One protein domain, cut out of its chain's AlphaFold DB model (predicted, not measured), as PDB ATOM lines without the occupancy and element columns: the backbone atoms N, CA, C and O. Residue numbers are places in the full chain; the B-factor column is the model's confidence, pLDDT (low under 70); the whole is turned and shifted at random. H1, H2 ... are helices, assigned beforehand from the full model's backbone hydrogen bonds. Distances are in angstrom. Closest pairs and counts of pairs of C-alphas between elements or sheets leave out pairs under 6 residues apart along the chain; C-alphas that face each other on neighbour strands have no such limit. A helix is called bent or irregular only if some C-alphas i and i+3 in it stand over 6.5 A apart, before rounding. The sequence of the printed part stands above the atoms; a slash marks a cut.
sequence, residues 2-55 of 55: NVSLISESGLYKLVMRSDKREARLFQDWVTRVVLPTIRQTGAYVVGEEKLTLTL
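AT A GLANCE: This is residues 2 to 55 of the 55 residues of a protein of Endobacter medicaginis (UniProt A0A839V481). The long helix H2 and the shorter H1 meet near their ends in an open L, H1's last turns at H2's first. Loose ends trail from the two arms: residues 2 to 7 before H1, and residues 42 to 55, with no named element, after H2. The 54 printed residues, all helix in class with H1 before H2, are loose, with a radius of gyration of the C-alphas of 14.2 A and spans of 50 by 21 by 17 A.

HOW THE PARTS SIT: Begin with H2, residues 21 to 41; it touches H1, residues 8 to 17, with residues 23 to 27 alone. Look at Val 15 and Ala 23, whose C-alphas are the closest, 5.7 A apart. The helices run opposite ways at a steep tilt of 68 degrees, only just short of about perpendicular. In H1 every O i to N i+4 pair is within hydrogen-bond range; in H2, 13 of 17 are.

IN THESE COORDINATES: Find C-alpha 21 at (52.064, 16.443, 31.891); from there H2 runs 29.6 A to C-alpha 41 at (40.216, 2.139, 8.856). H2 is only just irregular: C-alphas 32 and 35 are 6.8 A apart. H1 begins at C-alpha 8, (36.128, 3.553, 32.703), and runs 14.4 A.

THE WHOLE: The C-alphas of Asn 2 and Leu 55, the two farthest apart, are 50.8 A apart. The printed part has no cut, and the link from H1 to H2 is tight. Confidence is under 70 at residue 2 and residues 48 to 55.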
ATOM      1  N   ASN A   2      40.091   5.597  52.016       63.44
ATOM      2  CA  ASN A   2      38.920   5.693  51.148       63.44
ATOM      3  C   ASN A   2      39.369   5.436  49.705       63.44
ATOM      4  O   ASN A   2      40.124   6.233  49.148       63.44
ATOM      5  N   VAL A   3      38.975   4.301  49.130       73.44
ATOM      6  CA  VAL A   3      39.288   3.971  47.736       73.44
ATOM      7  C   VAL A   3      38.256   4.668  46.862       73.44
ATOM      8  O   VAL A   3      37.072   4.350  46.912       73.44
ATOM      9  N   SER A   4      38.700   5.643  46.074       81.06
ATOM     10  CA  SER A   4      37.839   6.273  45.075       81.06
ATOM     11  C   SER A   4      37.794   5.383  43.840       81.06
ATOM     12  O   SER A   4      38.789   5.250  43.130       81.06
ATOM     13  N   LEU A   5      36.645   4.751  43.609       87.69
ATOM     14  CA  LEU A   5      36.385   3.958  42.415       87.69
ATOM     15  C   LEU A   5      35.764   4.861  41.352       87.69
ATOM     16  O   LEU A   5      34.792   5.568  41.616       87.69
ATOM     17  N   ILE A   6      36.320   4.828  40.147       93.31
ATOM     18  CA  ILE A   6      35.761   5.513  38.983       93.31
ATOM     19  C   ILE A   6      35.468   4.487  37.899       93.31
ATOM     20  O   ILE A   6      36.184   3.499  37.754       93.31
ATOM     21  N   SER A   7      34.404   4.722  37.135       96.06
ATOM     22  CA  SER A   7      34.134   3.923  35.945       96.06
ATOM     23  C   SER A   7      35.149   4.239  34.849       96.06
ATOM     24  O   SER A   7      35.760   5.309  34.842       96.06
ATOM     25  N   GLU A   8      35.271   3.350  33.872       95.31
ATOM     26  CA  GLU A   8      36.128   3.553  32.703       95.31
ATOM     27  C   GLU A   8      35.780   4.851  31.948       95.31
ATOM     28  O   GLU A   8      36.647   5.674  31.657       95.31
ATOM     29  N   SER A   9      34.486   5.117  31.744       96.50
ATOM     30  CA  SER A   9      34.035   6.381  31.144       96.50
ATOM     31  C   SER A   9      34.450   7.613  31.965       96.50
ATOM     32  O   SER A   9      34.758   8.666  31.402       96.50
ATOM     33  N   GLY A  10      34.472   7.487  33.296       96.38
ATOM     34  CA  GLY A  10      34.936   8.525  34.211       96.38
ATOM     35  C   GLY A  10      36.445   8.731  34.125       96.38
ATOM     36  O   GLY A  10      36.893   9.876  34.080       96.38
ATOM     37  N   LEU A  11      37.215   7.644  34.017       95.44
ATOM     38  CA  LEU A  11      38.661   7.682  33.811       95.44
ATOM     39  C   LEU A  11      39.012   8.444  32.532       95.44
ATOM     40  O   LEU A  11      39.808   9.378  32.586       95.44
ATOM     41  N   TYR A  12      38.381   8.123  31.400       96.50
ATOM     42  CA  TYR A  12      38.655   8.831  30.149       96.50
ATOM     43  C   TYR A  12      38.311  10.317  30.236       96.50
ATOM     44  O   TYR A  12      39.122  11.155  29.844       96.50
ATOM     45  N   LYS A  13      37.152  10.674  30.808       96.81
ATOM     46  CA  LYS A  13      36.778  12.084  31.020       96.81
ATOM     47  C   LYS A  13      37.785  12.821  31.901       96.81
ATOM     48  O   LYS A  13      38.104  13.973  31.616       96.81
ATOM     49  N   LEU A  14      38.268  12.168  32.958       96.25
ATOM     50  CA  LEU A  14      39.256  12.732  33.872       96.25
ATOM     51  C   LEU A  14      40.583  12.982  33.156       96.25
ATOM     52  O   LEU A  14      41.112  14.088  33.220       96.25
ATOM     53  N   VAL A  15      41.098  11.978  32.444       97.19
ATOM     54  CA  VAL A  15      42.371  12.094  31.728       97.19
ATOM     55  C   VAL A  15      42.281  13.158  30.637       97.19
ATOM     56  O   VAL A  15      43.179  13.986  30.545       97.19
ATOM     57  N   MET A  16      41.185  13.216  29.876       97.62
ATOM     58  CA  MET A  16      40.999  14.199  28.797       97.62
ATOM     59  C   MET A  16      40.849  15.650  29.280       97.62
ATOM     60  O   MET A  16      41.006  16.568  28.483       97.62
ATOM     61  N   ARG A  17      40.544  15.872  30.564       97.19
ATOM     62  CA  ARG A  17      40.445  17.208  31.182       97.19
ATOM     63  C   ARG A  17      41.648  17.579  32.050       97.19
ATOM     64  O   ARG A  17      41.669  18.662  32.617       97.19
ATOM     65  N   SER A  18      42.598  16.669  32.226       97.50
ATOM     66  CA  SER A  18      43.728  16.862  33.131       97.50
ATOM     67  C   SER A  18      44.815  17.724  32.488       97.50
ATOM     68  O   SER A  18      45.285  17.407  31.397       97.50
ATOM     69  N   ASP A  19      45.288  18.738  33.217       97.56
ATOM     70  CA  ASP A  19      46.425  19.586  32.825       97.56
ATOM     71  C   ASP A  19      47.793  18.979  33.191       97.56
ATOM     72  O   ASP A  19      48.849  19.567  32.945       97.56
ATOM     73  N   LYS A  20      47.807  17.791  33.809       97.06
ATOM     74  CA  LYS A  20      49.049  17.107  34.188       97.06
ATOM     75  C   LYS A  20      49.836  16.666  32.953       97.06
ATOM     76  O   LYS A  20      49.269  16.141  31.993       97.06
ATOM     77  N   ARG A  21      51.166  16.796  33.008       96.19
ATOM     78  CA  ARG A  21      52.064  16.443  31.891       96.19
ATOM     79  C   ARG A  21      51.947  14.973  31.485       96.19
ATOM     80  O   ARG A  21      52.045  14.660  30.307       96.19
ATOM     81  N   GLU A  22      51.689  14.088  32.439       95.50
ATOM     82  CA  GLU A  22      51.497  12.655  32.216       95.50
ATOM     83  C   GLU A  22      50.204  12.368  31.439       95.50
ATOM     84  O   GLU A  22      50.169  11.467  30.604       95.50
ATOM     85  N   ALA A  23      49.150  13.162  31.663       97.62
ATOM     86  CA  ALA A  23      47.888  13.023  30.938       97.62
ATOM     87  C   ALA A  23      48.027  13.449  29.471       97.62
ATOM     88  O   ALA A  23      47.429  12.820  28.598       97.62
ATOM     89  N   ARG A  24      48.866  14.454  29.190       97.12
ATOM     90  CA  ARG A  24      49.131  14.930  27.826       97.12
ATOM     91  C   ARG A  24      49.662  13.825  26.912       97.12
ATOM     92  O   ARG A  24      49.224  13.746  25.775       97.12
ATOM     93  N   LEU A  25      50.529  12.936  27.405       95.75
ATOM     94  CA  LEU A  25      51.036  11.809  26.604       95.75
ATOM     95  C   LEU A  25      49.903  10.888  26.131       95.75
ATOM     96  O   LEU A  25      49.859  10.502  24.964       95.75
ATOM     97  N   PHE A  26      48.960  10.575  27.022       95.94
ATOM     98  CA  PHE A  26      47.793   9.767  26.677       95.94
ATOM     99  C   PHE A  26      46.839  10.519  25.739       95.94
ATOM    100  O   PHE A  26      46.378   9.952  24.752       95.94
ATOM    101  N   GLN A  27      46.568  11.799  26.010       98.06
ATOM    102  CA  GLN A  27      45.738  12.649  25.150       98.06
ATOM    103  C   GLN A  27      46.312  12.739  23.728       98.06
ATOM    104  O   GLN A  27      45.579  12.562  22.754       98.06
ATOM    105  N   ASP A  28      47.620  12.972  23.600       97.06
ATOM    106  CA  ASP A  28      48.316  13.069  22.318       97.06
ATOM    107  C   ASP A  28      48.279  11.726  21.580       97.06
ATOM    108  O   ASP A  28      47.961  11.691  20.394       97.06
ATOM    109  N   TRP A  29      48.516  10.604  22.265       94.81
ATOM    110  CA  TRP A  29      48.398   9.278  21.654       94.81
ATOM    111  C   TRP A  29      46.977   9.004  21.137       94.81
ATOM    112  O   TRP A  29      46.800   8.622  19.978       94.81
ATOM    113  N   VAL A  30      45.945   9.283  21.940       96.06
ATOM    114  CA  VAL A  30      44.550   9.088  21.515       96.06
ATOM    115  C   VAL A  30      44.200   9.979  20.321       96.06
ATOM    116  O   VAL A  30      43.594   9.515  19.356       96.06
ATOM    117  N   THR A  31      44.568  11.260  20.361       96.50
ATOM    118  CA  THR A  31      44.141  12.239  19.346       96.50
ATOM    119  C   THR A  31      44.970  12.211  18.068       96.50
ATOM    120  O   THR A  31      44.449  12.570  17.015       96.50
ATOM    121  N   ARG A  32      46.235  11.779  18.131       96.19
ATOM    122  CA  ARG A  32      47.150  11.755  16.979       96.19
ATOM    123  C   ARG A  32      47.308  10.375  16.353       96.19
ATOM    124  O   ARG A  32      47.693  10.309  15.192       96.19
ATOM    125  N   VAL A  33      47.023   9.303  17.094       93.00
ATOM    126  CA  VAL A  33      47.168   7.921  16.609       93.00
ATOM    127  C   VAL A  33      45.811   7.234  16.575       93.00
ATOM    128  O   VAL A  33      45.273   6.996  15.499       93.00
ATOM    129  N   VAL A  34      45.198   7.001  17.737       93.88
ATOM    130  CA  VAL A  34      44.017   6.129  17.847       93.88
ATOM    131  C   VAL A  34      42.820   6.656  17.051       93.88
ATOM    132  O   VAL A  34      42.279   5.952  16.200       93.88
ATOM    133  N   LEU A  35      42.395   7.898  17.306       96.19
ATOM    134  CA  LEU A  35      41.223   8.474  16.642       96.19
ATOM    135  C   LEU A  35      41.434   8.655  15.129       96.19
ATOM    136  O   LEU A  35      40.515   8.315  14.380       96.19
ATOM    137  N   PRO A  36      42.591   9.150  14.641       95.38
ATOM    138  CA  PRO A  36      42.873   9.181  13.210       95.38
ATOM    139  C   PRO A  36      42.857   7.804  12.550       95.38
ATOM    140  O   PRO A  36      42.308   7.693  11.455       95.38
ATOM    141  N   THR A  37      43.406   6.765  13.190       94.06
ATOM    142  CA  THR A  37      43.367   5.397  12.653       94.06
ATOM    143  C   THR A  37      41.929   4.905  12.552       94.06
ATOM    144  O   THR A  37      41.494   4.574  11.455       94.06
ATOM    145  N   ILE A  38      41.140   4.986  13.631       95.25
ATOM    146  CA  ILE A  38      39.723   4.571  13.619       95.25
ATOM    147  C   ILE A  38      38.930   5.306  12.533       95.25
ATOM    148  O   ILE A  38      38.109   4.696  11.856       95.25
ATOM    149  N   ARG A  39      39.172   6.608  12.334       96.06
ATOM    150  CA  ARG A  39      38.491   7.383  11.283       96.06
ATOM    151  C   ARG A  39      38.828   6.908   9.868       96.06
ATOM    152  O   ARG A  39      37.988   7.063   8.990       96.06
ATOM    153  N   GLN A  40      40.033   6.385   9.646       92.38
ATOM    154  CA  GLN A  40      40.496   5.938   8.330       92.38
ATOM    155  C   GLN A  40      40.144   4.477   8.046       92.38
ATOM    156  O   GLN A  40      39.734   4.152   6.937       92.38
ATOM    157  N   THR A  41      40.305   3.598   9.033       91.69
ATOM    158  CA  THR A  41      40.216   2.139   8.856       91.69
ATOM    159  C   THR A  41      38.957   1.532   9.477       91.69
ATOM    160  O   THR A  41      38.647   0.372   9.225       91.69
ATOM    161  N   GLY A  42      38.230   2.288  10.305       93.38
ATOM    162  CA  GLY A  42      37.072   1.813  11.067       93.38
ATOM    163  C   GLY A  42      37.418   1.128  12.394       93.38
ATOM    164  O   GLY A  42      36.511   0.861  13.181       93.38
ATOM    165  N   ALA A  43      38.698   0.872  12.684       92.06
ATOM    166  CA  ALA A  43      39.141   0.215  13.915       92.06
ATOM    167  C   ALA A  43      40.577   0.603  14.299       92.06
ATOM    168  O   ALA A  43      41.378   0.982  13.451       92.06
ATOM    169  N   TYR A  44      40.933   0.474  15.577       89.88
ATOM    170  CA  TYR A  44      42.327   0.530  16.025       89.88
ATOM    171  C   TYR A  44      42.742  -0.862  16.499       89.88
ATOM    172  O   TYR A  44      42.178  -1.378  17.465       89.88
ATOM    173  N   VAL A  45      43.710  -1.464  15.807       89.31
ATOM    174  CA  VAL A  45      44.278  -2.772  16.144       89.31
ATOM    175  C   VAL A  45      45.711  -2.554  16.610       89.31
ATOM    176  O   VAL A  45      46.564  -2.079  15.858       89.31
ATOM    177  N   VAL A  46      45.974  -2.878  17.875       79.19
ATOM    178  CA  VAL A  46      47.312  -2.762  18.467       79.19
ATOM    179  C   VAL A  46      48.279  -3.650  17.678       79.19
ATOM    180  O   VAL A  46      48.033  -4.847  17.534       79.19
ATOM    181  N   GLY A  47      49.368  -3.069  17.162       71.38
ATOM    182  CA  GLY A  47      50.353  -3.765  16.324       71.38
ATOM    183  C   GLY A  47      50.265  -3.501  14.813       71.38
ATOM    184  O   GLY A  47      51.254  -3.734  14.119       71.38
ATOM    185  N   GLU A  48      49.164  -2.946  14.292       63.12
ATOM    186  CA  GLU A  48      49.063  -2.560  12.868       63.12
ATOM    187  C   GLU A  48      49.622  -1.159  12.574       63.12
ATOM    188  O   GLU A  48      49.865  -0.805  11.423       63.12
ATOM    189  N   GLU A  49      49.926  -0.374  13.609       60.03
ATOM    190  CA  GLU A  49      50.493   0.978  13.486       60.03
ATOM    191  C   GLU A  49      51.848   1.042  12.754       60.03
ATOM    192  O   GLU A  49      52.234   2.097  12.252       60.03
ATOM    193  N   LYS A  50      52.549  -0.092  12.613       53.53
ATOM    194  CA  LYS A  50      53.758  -0.204  11.779       53.53
ATOM    195  C   LYS A  50      53.481  -0.345  10.279       53.53
ATOM    196  O   LYS A  50      54.370  -0.028   9.492       53.53
ATOM    197  N   LEU A  51      52.299  -0.803   9.867       53.53
ATOM    198  CA  LEU A  51      51.999  -1.065   8.453       53.53
ATOM    199  C   LEU A  51      51.830   0.234   7.654       53.53
ATOM    200  O   LEU A  51      52.251   0.296   6.506       53.53
ATOM    201  N   THR A  52      51.303   1.297   8.271       48.34
ATOM    202  CA  THR A  52      51.148   2.617   7.626       48.34
ATOM    203  C   THR A  52      52.440   3.444   7.607       48.34
ATOM    204  O   THR A  52      52.555   4.361   6.808       48.34
ATOM    205  N   LEU A  53      53.424   3.139   8.462       53.25
ATOM    206  CA  LEU A  53      54.715   3.852   8.510       53.25
ATOM    207  C   LEU A  53      55.816   3.190   7.663       53.25
ATOM    208  O   LEU A  53      56.949   3.665   7.661       53.25
ATOM    209  N   THR A  54      55.500   2.080   6.989       47.81
ATOM    210  CA  THR A  54      56.456   1.288   6.193       47.81
ATOM    211  C   THR A  54      56.090   1.239   4.700       47.81
ATOM    212  O   THR A  54      56.850   0.685   3.908       47.81
ATOM    213  N   LEU A  55      54.953   1.822   4.308       47.81
ATOM    214  CA  LEU A  55      54.527   2.029   2.918       47.81
ATOM    215  C   LEU A  55      54.569   3.524   2.588       47.81
ATOM    216  O   LEU A  55      54.831   3.842   1.409       47.81
TER     217      LEU A  55